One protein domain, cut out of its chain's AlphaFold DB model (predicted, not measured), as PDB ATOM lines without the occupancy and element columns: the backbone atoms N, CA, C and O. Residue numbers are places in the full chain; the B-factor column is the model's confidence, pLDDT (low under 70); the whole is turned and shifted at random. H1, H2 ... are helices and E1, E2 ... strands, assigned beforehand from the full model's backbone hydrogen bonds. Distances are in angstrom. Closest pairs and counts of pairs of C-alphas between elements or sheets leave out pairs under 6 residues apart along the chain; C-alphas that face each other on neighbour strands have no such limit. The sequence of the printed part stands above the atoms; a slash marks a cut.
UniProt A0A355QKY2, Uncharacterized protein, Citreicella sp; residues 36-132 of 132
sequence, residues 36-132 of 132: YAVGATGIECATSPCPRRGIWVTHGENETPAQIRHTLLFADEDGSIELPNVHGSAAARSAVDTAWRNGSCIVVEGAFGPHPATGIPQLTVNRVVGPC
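What this domain is: This is residues 36 to 132 of the 132 residues of an uncharacterized protein of Citreicella sp (UniProt A0A355QKY2). One twisted sheet of six strands folds back on itself, E3 and E2 facing E5, E6 and E4 with E1 as the hinge. Helix H2 packs on it, mostly on E6, E1 and E5, and the short H1 packs beside E2. The printed part has 97 residues, with two named helices and six named strands, in the order E1 E2 H1 E3 E4 H2 E5 E6. The sheet, order E3 E2 E1 E5 E6 E4, is mixed, and so is the class, helices and strands; the whole is compact, radius of gyration of the C-alphas 12.6 A, spans 37 by 28 by 23 A.

How they stand to each other: Start at E1, residues 36 to 40, antiparallel in a hairpin with E2, residues 53 to 57; N 39 and O 54 are 3.0 A apart. H1, residues 65 to 71, is on the sheet at a height of 7.9 A; its closest C-alphas to E2 are Thr 71 and Trp 56, 5.2 A. Edge strand E3, residues 72 to 76, is antiparallel to E2, N 55 to O 74 2.9 A. E4, residues 85 to 88, is the other edge strand. H2, residues 90 to 102, is on the sheet; its closest C-alphas to E1 are Trp 100 and Gly 39, 4.5 A. E5, residues 105 to 114, bends by 89 degrees at residue 109 and is antiparallel to E1, N 38 to O 106 2.9 A. E6, residues 121 to 131, forms a hairpin with E5, N 124 to O 111 2.8 A, and is parallel to E4, N 87 to O 123 2.8 A. In H1 and H2 every O i to N i+4 pair is within hydrogen-bond range.

Where its parts are: Find C-alpha 36 at (-1.972, 6.981, -28.987), where E1 begins. H2 runs 18.1 A from C-alpha 90, E5 22.2 A, and E6 22.6 A to C-alpha 131 at (-0.628, 8.836, -40.039).

The domain as a whole: The farthest C-alphas, Ala 46 and Ala 117, are 39.1 A apart. The printed part has no cut, E1 to E2 is a long link, and no printed residue is under 70 in pLDDT.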
ATOM      1  N   TYR A  36      -1.758   8.396 -28.757       97.56
ATOM      2  CA  TYR A  36      -1.972   6.981 -28.987       97.56
ATOM      3  C   TYR A  36      -1.878   6.717 -30.477       97.56
ATOM      4  O   TYR A  36      -2.476   7.442 -31.272       97.56
ATOM      5  N   ALA A  37      -1.157   5.673 -30.847       97.44
ATOM      6  CA  ALA A  37      -1.216   5.136 -32.192       97.44
ATOM      7  C   ALA A  37      -2.230   3.987 -32.232       97.44
ATOM      8  O   ALA A  37      -2.383   3.238 -31.262       97.44
ATOM      9  N   VAL A  38      -2.981   3.910 -33.330       97.12
ATOM     10  CA  VAL A  38      -4.087   2.970 -33.518       97.12
ATOM     11  C   VAL A  38      -3.999   2.339 -34.897       97.12
ATOM     12  O   VAL A  38      -3.919   3.047 -35.904       97.12
ATOM     13  N   GLY A  39      -4.088   1.011 -34.939       95.50
ATOM     14  CA  GLY A  39      -4.101   0.241 -36.177       95.50
ATOM     15  C   GLY A  39      -2.928  -0.726 -36.255       95.50
ATOM     16  O   GLY A  39      -2.643  -1.407 -35.272       95.50
ATOM     17  N   ALA A  40      -2.292  -0.842 -37.422       94.38
ATOM     18  CA  ALA A  40      -1.225  -1.819 -37.644       94.38
ATOM     19  C   ALA A  40       0.033  -1.526 -36.816       94.38
ATOM     20  O   ALA A  40       0.551  -0.415 -36.834       94.38
ATOM     21  N   THR A  41       0.554  -2.549 -36.141       94.25
ATOM     22  CA  THR A  41       1.721  -2.434 -35.247       94.25
ATOM     23  C   THR A  41       3.059  -2.675 -35.950       94.25
ATOM     24  O   THR A  41       4.113  -2.421 -35.373       94.25
ATOM     25  N   GLY A  42       3.042  -3.266 -37.152       92.50
ATOM     26  CA  GLY A  42       4.249  -3.751 -37.835       92.50
ATOM     27  C   GLY A  42       4.968  -4.898 -37.108       92.50
ATOM     28  O   GLY A  42       6.085  -5.260 -37.473       92.50
ATOM     29  N   ILE A  43       4.357  -5.473 -36.068       92.62
ATOM     30  CA  ILE A  43       4.937  -6.574 -35.307       92.62
ATOM     31  C   ILE A  43       4.798  -7.882 -36.090       92.62
ATOM     32  O   ILE A  43       3.695  -8.346 -36.379       92.62
ATOM     33  N   GLU A  44       5.938  -8.518 -36.342       91.19
ATOM     34  CA  GLU A  44       6.017  -9.872 -36.877       91.19
ATOM     35  C   GLU A  44       6.403 -10.868 -35.775       91.19
ATOM     36  O   GLU A  44       7.191 -10.565 -34.866       91.19
ATOM     37  N   CYS A  45       5.820 -12.066 -35.844       90.19
ATOM     38  CA  CYS A  45       6.032 -13.149 -34.889       90.19
ATOM     39  C   CYS A  45       6.251 -14.459 -35.644       90.19
ATOM     40  O   CYS A  45       5.598 -14.713 -36.655       90.19
ATOM     41  N   ALA A  46       7.134 -15.313 -35.123       92.38
ATOM     42  CA  ALA A  46       7.372 -16.642 -35.689       92.38
ATOM     43  C   ALA A  46       6.184 -17.598 -35.473       92.38
ATOM     44  O   ALA A  46       5.973 -18.518 -36.257       92.38
ATOM     45  N   THR A  47       5.408 -17.377 -34.409       89.12
ATOM     46  CA  THR A  47       4.239 -18.176 -34.022       89.12
ATOM     47  C   THR A  47       3.093 -17.261 -33.601       89.12
ATOM     48  O   THR A  47       3.338 -16.161 -33.107       89.12
ATOM     49  N   SER A  48       1.853 -17.721 -33.761       85.81
ATOM     50  CA  SER A  48       0.667 -17.059 -33.195       85.81
ATOM     51  C   SER A  48       0.528 -17.351 -31.692       85.81
ATOM     52  O   SER A  48       0.988 -18.417 -31.262       85.81
ATOM     53  N   PRO A  49      -0.148 -16.488 -30.903       87.12
ATOM     54  CA  PRO A  49      -0.748 -15.184 -31.254       87.12
ATOM     55  C   PRO A  49       0.273 -14.097 -31.640       87.12
ATOM     56  O   PRO A  49       1.399 -14.102 -31.144       87.12
ATOM     57  N   CYS A  50      -0.101 -13.169 -32.532       89.75
ATOM     58  CA  CYS A  50       0.767 -12.067 -32.954       89.75
ATOM     59  C   CYS A  50      -0.001 -10.738 -33.039       89.75
ATOM     60  O   CYS A  50      -0.907 -10.634 -33.866       89.75
ATOM     61  N   PRO A  51       0.359  -9.704 -32.257       92.50
ATOM     62  CA  PRO A  51      -0.405  -8.460 -32.146       92.50
ATOM     63  C   PRO A  51      -0.245  -7.596 -33.399       92.50
ATOM     64  O   PRO A  51       0.505  -6.624 -33.397       92.50
ATOM     65  N   ARG A  52      -0.917  -7.962 -34.494       91.25
ATOM     66  CA  ARG A  52      -0.804  -7.295 -35.802       91.25
ATOM     67  C   ARG A  52      -1.486  -5.935 -35.816       91.25
ATOM     68  O   ARG A  52      -1.091  -5.066 -36.593       91.25
ATOM     69  N   ARG A  53      -2.502  -5.754 -34.970       94.19
ATOM     70  CA  ARG A  53      -3.173  -4.474 -34.741       94.19
ATOM     71  C   ARG A  53      -3.273  -4.184 -33.252       94.19
ATOM     72  O   ARG A  53      -3.288  -5.102 -32.434       94.19
ATOM     73  N   GLY A  54      -3.353  -2.910 -32.894       95.75
ATOM     74  CA  GLY A  54      -3.489  -2.523 -31.500       95.75
ATOM     75  C   GLY A  54      -3.651  -1.033 -31.268       95.75
ATOM     76  O   GLY A  54      -3.771  -0.238 -32.202       95.75
ATOM     77  N   ILE A  55      -3.668  -0.691 -29.984       97.19
ATOM     78  CA  ILE A  55      -3.615   0.675 -29.466       97.19
ATOM     79  C   ILE A  55      -2.436   0.731 -28.504       97.19
ATOM     80  O   ILE A  55      -2.370  -0.071 -27.568       97.19
ATOM     81  N   TRP A  56      -1.516   1.664 -28.716       97.12
ATOM     82  CA  TRP A  56      -0.356   1.858 -27.845       97.12
ATOM     83  C   TRP A  56      -0.101   3.334 -27.589       97.12
ATOM     84  O   TRP A  56      -0.487   4.191 -28.385       97.12
ATOM     85  N   VAL A  57       0.544   3.630 -26.462       97.06
ATOM     86  CA  VAL A  57       1.083   4.972 -26.220       97.06
ATOM     87  C   VAL A  57       2.261   5.172 -27.161       97.06
ATOM     88  O   VAL A  57       3.188   4.363 -27.151       97.06
ATOM     89  N   THR A  58       2.216   6.238 -27.959       95.12
ATOM     90  CA  THR A  58       3.297   6.574 -28.889       95.12
ATOM     91  C   THR A  58       4.099   7.762 -28.374       95.12
ATOM     92  O   THR A  58       3.538   8.755 -27.903       95.12
ATOM     93  N   HIS A  59       5.425   7.656 -28.457       88.88
ATOM     94  CA  HIS A  59       6.358   8.693 -28.009       88.88
ATOM     95  C   HIS A  59       7.016   9.468 -29.158       88.88
ATOM     96  O   HIS A  59       7.873  10.317 -28.911       88.88
ATOM     97  N   GLY A  60       6.622   9.213 -30.405       79.50
ATOM     98  CA  GLY A  60       7.161   9.908 -31.567       79.50
ATOM     99  C   GLY A  60       7.101   9.074 -32.838       79.50
ATOM    100  O   GLY A  60       6.527   7.991 -32.875       79.50
ATOM    101  N   GLU A  61       7.707   9.606 -33.892       78.06
ATOM    102  CA  GLU A  61       7.803   8.931 -35.184       78.06
ATOM    103  C   GLU A  61       8.892   7.841 -35.141       78.06
ATOM    104  O   GLU A  61       9.926   8.012 -34.492       78.06
ATOM    105  N   ASN A  62       8.700   6.752 -35.896       83.12
ATOM    106  CA  ASN A  62       9.658   5.644 -36.069       83.12
ATOM    107  C   ASN A  62       9.880   4.734 -34.842       83.12
ATOM    108  O   ASN A  62      11.002   4.290 -34.581       83.12
ATOM    109  N   GLU A  63       8.822   4.410 -34.097       92.19
ATOM    110  CA  GLU A  63       8.898   3.408 -33.027       92.19
ATOM    111  C   GLU A  63       9.203   2.009 -33.586       92.19
ATOM    112  O   GLU A  63       8.579   1.527 -34.530       92.19
ATOM    113  N   THR A  64      10.175   1.328 -32.981       93.25
ATOM    114  CA  THR A  64      10.503  -0.052 -33.349       93.25
ATOM    115  C   THR A  64       9.418  -1.019 -32.861       93.25
ATOM    116  O   THR A  64       8.815  -0.793 -31.807       93.25
ATOM    117  N   PRO A  65       9.237  -2.183 -33.513       92.06
ATOM    118  CA  PRO A  65       8.298  -3.205 -33.042       92.06
ATOM    119  C   PRO A  65       8.545  -3.678 -31.601       92.06
ATOM    120  O   PRO A  65       7.632  -4.169 -30.941       92.06
ATOM    121  N   ALA A  66       9.779  -3.576 -31.096       92.25
ATOM    122  CA  ALA A  66      10.092  -3.890 -29.703       92.25
ATOM    123  C   ALA A  66       9.527  -2.833 -28.742       92.25
ATOM    124  O   ALA A  66       8.927  -3.191 -27.735       92.25
ATOM    125  N   GLN A  67       9.659  -1.545 -29.072       94.56
ATOM    126  CA  GLN A  67       9.088  -0.453 -28.278       94.56
ATOM    127  C   GLN A  67       7.560  -0.523 -28.257       94.56
ATOM    128  O   GLN A  67       6.974  -0.478 -27.179       94.56
ATOM    129  N   ILE A  68       6.936  -0.751 -29.419       95.12
ATOM    130  CA  ILE A  68       5.476  -0.883 -29.544       95.12
ATOM    131  C   ILE A  68       4.945  -2.009 -28.647       95.12
ATOM    132  O   ILE A  68       3.949  -1.829 -27.953       95.12
ATOM    133  N   ARG A  69       5.630  -3.163 -28.588       92.44
ATOM    134  CA  ARG A  69       5.241  -4.268 -27.689       92.44
ATOM    135  C   ARG A  69       5.197  -3.856 -26.219       92.44
ATOM    136  O   ARG A  69       4.361  -4.368 -25.482       92.44
ATOM    137  N   HIS A  70       6.088  -2.969 -25.787       93.81
ATOM    138  CA  HIS A  70       6.158  -2.532 -24.394       93.81
ATOM    139  C   HIS A  70       5.122  -1.462 -24.035       93.81
ATOM    140  O   HIS A  70       4.825  -1.299 -22.853       93.81
ATOM    141  N   THR A  71       4.565  -0.755 -25.019       95.44
ATOM    142  CA  THR A  71       3.570   0.310 -24.808       95.44
ATOM    143  C   THR A  71       2.162  -0.072 -25.266       95.44
ATOM    144  O   THR A  71       1.247   0.754 -25.211       95.44
ATOM    145  N   LEU A  72       1.972  -1.324 -25.693       95.38
ATOM    146  CA  LEU A  72       0.700  -1.871 -26.148       95.38
ATOM    147  C   LEU A  72      -0.312  -1.920 -24.996       95.38
ATOM    148  O   LEU A  72      -0.098  -2.581 -23.982       95.38
ATOM    149  N   LEU A  73      -1.434  -1.225 -25.168       95.94
ATOM    150  CA  LEU A  73      -2.538  -1.189 -24.204       95.94
ATOM    151  C   LEU A  73      -3.699  -2.088 -24.626       95.94
ATOM    152  O   LEU A  73      -4.486  -2.533 -23.794       95.94
ATOM    153  N   PHE A  74      -3.820  -2.327 -25.930       95.00
ATOM    154  CA  PHE A  74      -4.824  -3.192 -26.522       95.00
ATOM    155  C   PHE A  74      -4.241  -3.877 -27.752       95.00
ATOM    156  O   PHE A  74      -3.579  -3.224 -28.561       95.00
ATOM    157  N   ALA A  75      -4.508  -5.170 -27.898       93.38
ATOM    158  CA  ALA A  75      -3.952  -6.002 -28.951       93.38
ATOM    159  C   ALA A  75      -5.055  -6.802 -29.629       93.38
ATOM    160  O   ALA A  75      -5.856  -7.452 -28.961       93.38
ATOM    161  N   ASP A  76      -5.038  -6.794 -30.952       89.81
ATOM    162  CA  ASP A  76      -5.707  -7.794 -31.761       89.81
ATOM    163  C   ASP A  76      -4.651  -8.768 -32.291       89.81
ATOM    164  O   ASP A  76      -3.833  -8.444 -33.162       89.81
ATOM    165  N   GLU A  77      -4.621  -9.942 -31.668       83.88
ATOM    166  CA  GLU A  77      -3.546 -10.920 -31.814       83.88
ATOM    167  C   GLU A  77      -3.774 -11.958 -32.919       83.88
ATOM    168  O   GLU A  77      -2.841 -12.655 -33.331       83.88
ATOM    169  N   ASP A  78      -5.007 -12.090 -33.393       80.75
ATOM    170  CA  ASP A  78      -5.402 -13.077 -34.396       80.75
ATOM    171  C   ASP A  78      -6.247 -12.480 -35.532       80.75
ATOM    172  O   ASP A  78      -6.602 -13.184 -36.477       80.75
ATOM    173  N   GLY A  79      -6.510 -11.172 -35.495       76.06
ATOM    174  CA  GLY A  79      -7.304 -10.479 -36.500       76.06
ATOM    175  C   GLY A  79      -8.808 -10.509 -36.223       76.06
ATOM    176  O   GLY A  79      -9.562  -9.960 -37.033       76.06
ATOM    177  N   SER A  80      -9.243 -11.162 -35.140       82.50
ATOM    178  CA  SER A  80     -10.654 -11.367 -34.807       82.50
ATOM    179  C   SER A  80     -11.205 -10.336 -33.827       82.50
ATOM    180  O   SER A  80     -12.424 -10.207 -33.700       82.50
ATOM    181  N   ILE A  81     -10.330  -9.590 -33.148       84.62
ATOM    182  CA  ILE A  81     -10.745  -8.638 -32.125       84.62
ATOM    183  C   ILE A  81     -11.178  -7.327 -32.790       84.62
ATOM    184  O   ILE A  81     -10.439  -6.691 -33.549       84.62
ATOM    185  N   GLU A  82     -12.406  -6.914 -32.487       87.44
ATOM    186  CA  GLU A  82     -12.953  -5.640 -32.944       87.44
ATOM    187  C   GLU A  82     -12.289  -4.453 -32.233       87.44
ATOM    188  O   GLU A  82     -11.827  -4.544 -31.092       87.44
ATOM    189  N   LEU A  83     -12.264  -3.311 -32.923       90.25
ATOM    190  CA  LEU A  83     -11.797  -2.051 -32.360       90.25
ATOM    191  C   LEU A  83     -12.608  -1.717 -31.087       90.25
ATOM    192  O   LEU A  83     -13.840  -1.784 -31.123       90.25
ATOM    193  N   PRO A  84     -11.960  -1.309 -29.978       89.69
ATOM    194  CA  PRO A  84     -12.657  -0.850 -28.782       89.69
ATOM    195  C   PRO A  84     -13.611   0.306 -29.070       89.69
ATOM    196  O   PRO A  84     -13.475   1.021 -30.064       89.69
ATOM    197  N   ASN A  85     -14.539   0.561 -28.146       93.50
ATOM    198  CA  ASN A  85     -15.454   1.691 -28.275       93.50
ATOM    199  C   ASN A  85     -14.672   2.997 -28.477       93.50
ATOM    200  O   ASN A  85     -13.860   3.373 -27.633       93.50
ATOM    201  N   VAL A  86     -14.946   3.717 -29.565       96.50
ATOM    202  CA  VAL A  86     -14.317   5.016 -29.830       96.50
ATOM    203  C   VAL A  86     -15.294   6.137 -29.505       96.50
ATOM    204  O   VAL A  86     -16.381   6.223 -30.081       96.50
ATOM    205  N   HIS A  87     -14.896   7.026 -28.601       96.56
ATOM    206  CA  HIS A  87     -15.606   8.258 -28.288       96.56
ATOM    207  C   HIS A  87     -14.896   9.459 -28.919       96.56
ATOM    208  O   HIS A  87     -13.673   9.536 -28.917       96.56
ATOM    209  N   GLY A  88     -15.659  10.404 -29.469       95.88
ATOM    210  CA  GLY A  88     -15.125  11.587 -30.142       95.88
ATOM    211  C   GLY A  88     -16.023  12.062 -31.283       95.88
ATOM    212  O   GLY A  88     -17.140  11.564 -31.483       95.88
ATOM    213  N   SER A  89     -15.529  13.030 -32.058       97.88
ATOM    214  CA  SER A  89     -16.249  13.547 -33.228       97.88
ATOM    215  C   SER A  89     -16.538  12.437 -34.248       97.88
ATOM    216  O   SER A  89     -15.836  11.427 -34.317       97.88
ATOM    217  N   ALA A  90     -17.578  12.608 -35.070       97.94
ATOM    218  CA  ALA A  90     -17.913  11.626 -36.106       97.94
ATOM    219  C   ALA A  90     -16.751  11.400 -37.094       97.94
ATOM    220  O   ALA A  90     -16.482  10.262 -37.473       97.94
ATOM    221  N   ALA A  91     -16.028  12.467 -37.450       97.69
ATOM    222  CA  ALA A  91     -14.854  12.389 -38.313       97.69
ATOM    223  C   ALA A  91     -13.711  11.590 -37.668       97.69
ATOM    224  O   ALA A  91     -13.134  10.725 -38.319       97.69
ATOM    225  N   ALA A  92     -13.426  11.826 -36.381       97.75
ATOM    226  CA  ALA A  92     -12.394  11.087 -35.659       97.75
ATOM    227  C   ALA A  92     -12.733   9.595 -35.555       97.75
ATOM    228  O   ALA A  92     -11.897   8.754 -35.869       97.75
ATOM    229  N   ARG A  93     -13.979   9.263 -35.192       98.00
ATOM    230  CA  ARG A  93     -14.447   7.868 -35.136       98.00
ATOM    231  C   ARG A  93     -14.304   7.167 -36.487       98.00
ATOM    232  O   ARG A  93     -13.788   6.058 -36.536       98.00
ATOM    233  N   SER A  94     -14.699   7.835 -37.572       97.75
ATOM    234  CA  SER A  94     -14.558   7.310 -38.935       97.75
ATOM    235  C   SER A  94     -13.094   7.077 -39.330       97.75
ATOM    236  O   SER A  94     -12.764   6.041 -39.905       97.75
ATOM    237  N   ALA A  95     -12.196   8.008 -38.986       97.94
ATOM    238  CA  ALA A  95     -10.769   7.878 -39.277       97.94
ATOM    239  C   ALA A  95     -10.138   6.680 -38.546       97.94
ATOM    240  O   ALA A  95      -9.422   5.899 -39.172       97.94
ATOM    241  N   VAL A  96     -10.441   6.505 -37.253       97.75
ATOM    242  CA  VAL A  96      -9.943   5.368 -36.461       97.75
ATOM    243  C   VAL A  96     -10.497   4.043 -36.984       97.75
ATOM    244  O   VAL A  96      -9.721   3.110 -37.180       97.75
ATOM    245  N   ASP A  97     -11.802   3.960 -37.270       96.69
ATOM    246  CA  ASP A  97     -12.410   2.750 -37.846       96.69
ATOM    247  C   ASP A  97     -11.763   2.378 -39.187       96.69
ATOM    248  O   ASP A  97     -11.354   1.236 -39.402       96.69
ATOM    249  N   THR A  98     -11.583   3.366 -40.066       96.19
ATOM    250  CA  THR A  98     -10.951   3.167 -41.374       96.19
ATOM    251  C   THR A  98      -9.516   2.663 -41.226       96.19
ATOM    252  O   THR A  98      -9.139   1.693 -41.883       96.19
ATOM    253  N   ALA A  99      -8.719   3.286 -40.351       95.88
ATOM    254  CA  ALA A  99      -7.343   2.872 -40.098       95.88
ATOM    255  C   ALA A  99      -7.270   1.436 -39.561       95.88
ATOM    256  O   ALA A  99      -6.511   0.622 -40.089       95.88
ATOM    257  N   TRP A 100      -8.117   1.100 -38.583       95.31
ATOM    258  CA  TRP A 100      -8.191  -0.236 -37.995       95.31
ATOM    259  C   TRP A 100      -8.531  -1.309 -39.033       95.31
ATOM    260  O   TRP A 100      -7.829  -2.318 -39.158       95.31
ATOM    261  N   ARG A 101      -9.592  -1.082 -39.815       93.06
ATOM    262  CA  ARG A 101     -10.096  -2.048 -40.801       93.06
ATOM    263  C   ARG A 101      -9.150  -2.236 -41.979       93.06
ATOM    264  O   ARG A 101      -8.984  -3.363 -42.440       93.06
ATOM    265  N   ASN A 102      -8.511  -1.162 -42.438       93.50
ATOM    266  CA  ASN A 102      -7.599  -1.208 -43.580       93.50
ATOM    267  C   ASN A 102      -6.172  -1.632 -43.200       93.50
ATOM    268  O   ASN A 102      -5.318  -1.716 -44.079       93.50
ATOM    269  N   GLY A 103      -5.885  -1.865 -41.913       91.25
ATOM    270  CA  GLY A 103      -4.530  -2.165 -41.450       91.25
ATOM    271  C   GLY A 103      -3.555  -1.003 -41.666       91.25
ATOM    272  O   GLY A 103      -2.365  -1.227 -41.856       91.25
ATOM    273  N   SER A 104      -4.054   0.233 -41.680       95.06
ATOM    274  CA  SER A 104      -3.217   1.438 -41.641       95.06
ATOM    275  C   SER A 104      -2.907   1.807 -40.187       95.06
ATOM    276  O   SER A 104      -3.459   1.200 -39.269       95.06
ATOM    277  N   CYS A 105      -2.042   2.794 -39.961       95.31
ATOM    278  CA  CYS A 105      -1.770   3.331 -38.628       95.31
ATOM    279  C   CYS A 105      -2.053   4.833 -38.604       95.31
ATOM    280  O   CYS A 105      -1.682   5.551 -39.535       95.31
ATOM    281  N   ILE A 106      -2.721   5.300 -37.549       97.38
ATOM    282  CA  ILE A 106      -2.904   6.729 -37.282       97.38
ATOM    283  C   ILE A 106      -2.575   7.069 -35.832       97.38
ATOM    284  O   ILE A 106      -2.786   6.261 -34.930       97.38
ATOM    285  N   VAL A 107      -2.131   8.302 -35.614       97.62
ATOM    286  CA  VAL A 107      -1.890   8.892 -34.302       97.62
ATOM    287  C   VAL A 107      -3.058   9.795 -33.915       97.62
ATOM    288  O   VAL A 107      -3.529  10.629 -34.697       97.62
ATOM    289  N   VAL A 108      -3.512   9.653 -32.675       97.38
ATOM    290  CA  VAL A 108      -4.567  10.457 -32.059       97.38
ATOM    291  C   VAL A 108      -4.110  10.998 -30.712       97.38
ATOM    292  O   VAL A 108      -3.296  10.391 -30.026       97.38
ATOM    293  N   GLU A 109      -4.667  12.129 -30.303       97.12
ATOM    294  CA  GLU A 109      -4.531  12.661 -28.948       97.12
ATOM    295  C   GLU A 109      -5.813  12.415 -28.163       97.12
ATOM    296  O   GLU A 109      -6.919  12.650 -28.669       97.12
ATOM    297  N   GLY A 110      -5.674  11.988 -26.909       95.62
ATOM    298  CA  GLY A 110      -6.830  11.738 -26.061       95.62
ATOM    299  C   GLY A 110      -6.529  10.903 -24.826       95.62
ATOM    300  O   GLY A 110      -5.561  11.160 -24.116       95.62
ATOM    301  N   ALA A 111      -7.392   9.927 -24.554       95.94
ATOM    302  CA  ALA A 111      -7.270   9.025 -23.414       95.94
ATOM    303  C   ALA A 111      -7.721   7.613 -23.792       95.94
ATOM    304  O   ALA A 111      -8.686   7.446 -24.540       95.94
ATOM    305  N   PHE A 112      -7.064   6.601 -23.229       96.69
ATOM    306  CA  PHE A 112      -7.481   5.210 -23.343       96.69
ATOM    307  C   PHE A 112      -7.685   4.612 -21.953       96.69
ATOM    308  O   PHE A 112      -6.830   4.744 -21.079       96.69
ATOM    309  N   GLY A 113      -8.827   3.969 -21.738       94.81
ATOM    310  CA  GLY A 113      -9.153   3.379 -20.446       94.81
ATOM    311  C   GLY A 113     -10.552   2.773 -20.412       94.81
ATOM    312  O   GLY A 113     -11.258   2.779 -21.421       94.81
ATOM    313  N   PRO A 114     -10.971   2.225 -19.265       94.88
ATOM    314  CA  PRO A 114     -12.317   1.695 -19.114       94.88
ATOM    315  C   PRO A 114     -13.353   2.825 -19.163       94.88
ATOM    316  O   PRO A 114     -13.196   3.861 -18.514       94.88
ATOM    317  N   HIS A 115     -14.450   2.615 -19.889       92.75
ATOM    318  CA  HIS A 115     -15.592   3.522 -19.849       92.75
ATOM    319  C   HIS A 115     -16.200   3.538 -18.432       92.75
ATOM    320  O   HIS A 115     -16.484   2.468 -17.886       92.75
ATOM    321  N   PRO A 116     -16.469   4.712 -17.831       88.50
ATOM    322  CA  PRO A 116     -16.791   4.827 -16.406       88.50
ATOM    323  C   PRO A 116     -18.062   4.083 -15.982       88.50
ATOM    324  O   PRO A 116     -18.155   3.644 -14.841       88.50
ATOM    325  N   ALA A 117     -19.038   3.924 -16.883       91.31
ATOM    326  CA  ALA A 117     -20.291   3.240 -16.558       91.31
ATOM    327  C   ALA A 117     -20.278   1.735 -16.869       91.31
ATOM    328  O   ALA A 117     -21.053   0.989 -16.280       91.31
ATOM    329  N   THR A 118     -19.454   1.286 -17.819       93.44
ATOM    330  CA  THR A 118     -19.522  -0.093 -18.343       93.44
ATOM    331  C   THR A 118     -18.256  -0.902 -18.086       93.44
ATOM    332  O   THR A 118     -18.286  -2.116 -18.235       93.44
ATOM    333  N   GLY A 119     -17.137  -0.261 -17.743       92.88
ATOM    334  CA  GLY A 119     -15.832  -0.907 -17.585       92.88
ATOM    335  C   GLY A 119     -15.191  -1.380 -18.895       92.88
ATOM    336  O   GLY A 119     -14.039  -1.800 -18.891       92.88
ATOM    337  N   ILE A 120     -15.909  -1.299 -20.019       92.00
ATOM    338  CA  ILE A 120     -15.435  -1.753 -21.331       92.00
ATOM    339  C   ILE A 120     -14.341  -0.796 -21.828       92.00
ATOM    340  O   ILE A 120     -14.529   0.420 -21.704       92.00
ATOM    341  N   PRO A 121     -13.234  -1.297 -22.415       94.19
ATOM    342  CA  PRO A 121     -12.201  -0.451 -23.001       94.19
ATOM    343  C   PRO A 121     -12.774   0.579 -23.980       94.19
ATOM    344  O   PRO A 121     -13.585   0.258 -24.854       94.19
ATOM    345  N   GLN A 122     -12.343   1.826 -23.819       96.12
ATOM    346  CA  GLN A 122     -12.748   2.952 -24.639       96.12
ATOM    347  C   GLN A 122     -11.543   3.823 -24.997       96.12
ATOM    348  O   GLN A 122     -10.755   4.220 -24.137       96.12
ATOM    349  N   LEU A 123     -11.457   4.177 -26.278       97.31
ATOM    350  CA  LEU A 123     -10.567   5.210 -26.785       97.31
ATOM    351  C   LEU A 123     -11.346   6.519 -26.918       97.31
ATOM    352  O   LEU A 123     -12.243   6.633 -27.750       97.31
ATOM    353  N   THR A 124     -11.003   7.519 -26.113       97.06
ATOM    354  CA  THR A 124     -11.509   8.885 -26.273       97.06
ATOM    355  C   THR A 124     -10.546   9.680 -27.137       97.06
ATOM    356  O   THR A 124      -9.382   9.827 -26.778       97.06
ATOM    357  N   VAL A 125     -11.033  10.206 -28.260       97.44
ATOM    358  CA  VAL A 125     -10.251  10.968 -29.234       97.44
ATOM    359  C   VAL A 125     -10.639  12.440 -29.181       97.44
ATOM    360  O   VAL A 125     -11.744  12.821 -29.574       97.44
ATOM    361  N   ASN A 126      -9.690  13.270 -28.756       96.56
ATOM    362  CA  ASN A 126      -9.819  14.725 -28.771       96.56
ATOM    363  C   ASN A 126      -9.455  15.288 -30.149       96.56
ATOM    364  O   ASN A 126     -10.119  16.193 -30.655       96.56
ATOM    365  N   ARG A 127      -8.401  14.742 -30.768       96.38
ATOM    366  CA  ARG A 127      -7.879  15.186 -32.064       96.38
ATOM    367  C   ARG A 127      -7.188  14.038 -32.796       96.38
ATOM    368  O   ARG A 127      -6.486  13.246 -32.180       96.38
ATOM    369  N   VAL A 128      -7.356  13.979 -34.116       97.25
ATOM    370  CA  VAL A 128      -6.527  13.137 -34.992       97.25
ATOM    371  C   VAL A 128      -5.286  13.939 -35.371       97.25
ATOM    372  O   VAL A 128      -5.418  15.073 -35.830       97.25
ATOM    373  N   VAL A 129      -4.103  13.373 -35.146       96.25
ATOM    374  CA  VAL A 129      -2.817  14.020 -35.439       96.25
ATOM    375  C   VAL A 129      -2.419  13.767 -36.891       96.25
ATOM    376  O   VAL A 129      -2.087  14.710 -37.602       96.25
ATOM    377  N   GLY A 130      -2.499  12.514 -37.344       95.50
ATOM    378  CA  GLY A 130      -2.076  12.128 -38.689       95.50
ATOM    379  C   GLY A 130      -1.756  10.636 -38.801       95.50
ATOM    380  O   GLY A 130      -2.092   9.883 -37.888       95.50
ATOM    381  N   PRO A 131      -1.153  10.194 -39.915       95.00
ATOM    382  CA  PRO A 131      -0.628   8.836 -40.039       95.00
ATOM    383  C   PRO A 131       0.542   8.585 -39.072       95.00
ATOM    384  O   PRO A 131       1.189   9.534 -38.625       95.00
ATOM    385  N   CYS A 132       0.782   7.307 -38.774       90.94
ATOM    386  CA  CYS A 132       2.095   6.816 -38.358       90.94
ATOM    387  C   CYS A 132       2.914   6.493 -39.628       90.94
ATOM    388  O   CYS A 132       4.151   6.535 -39.539       90.94
TER     389      CYS A 132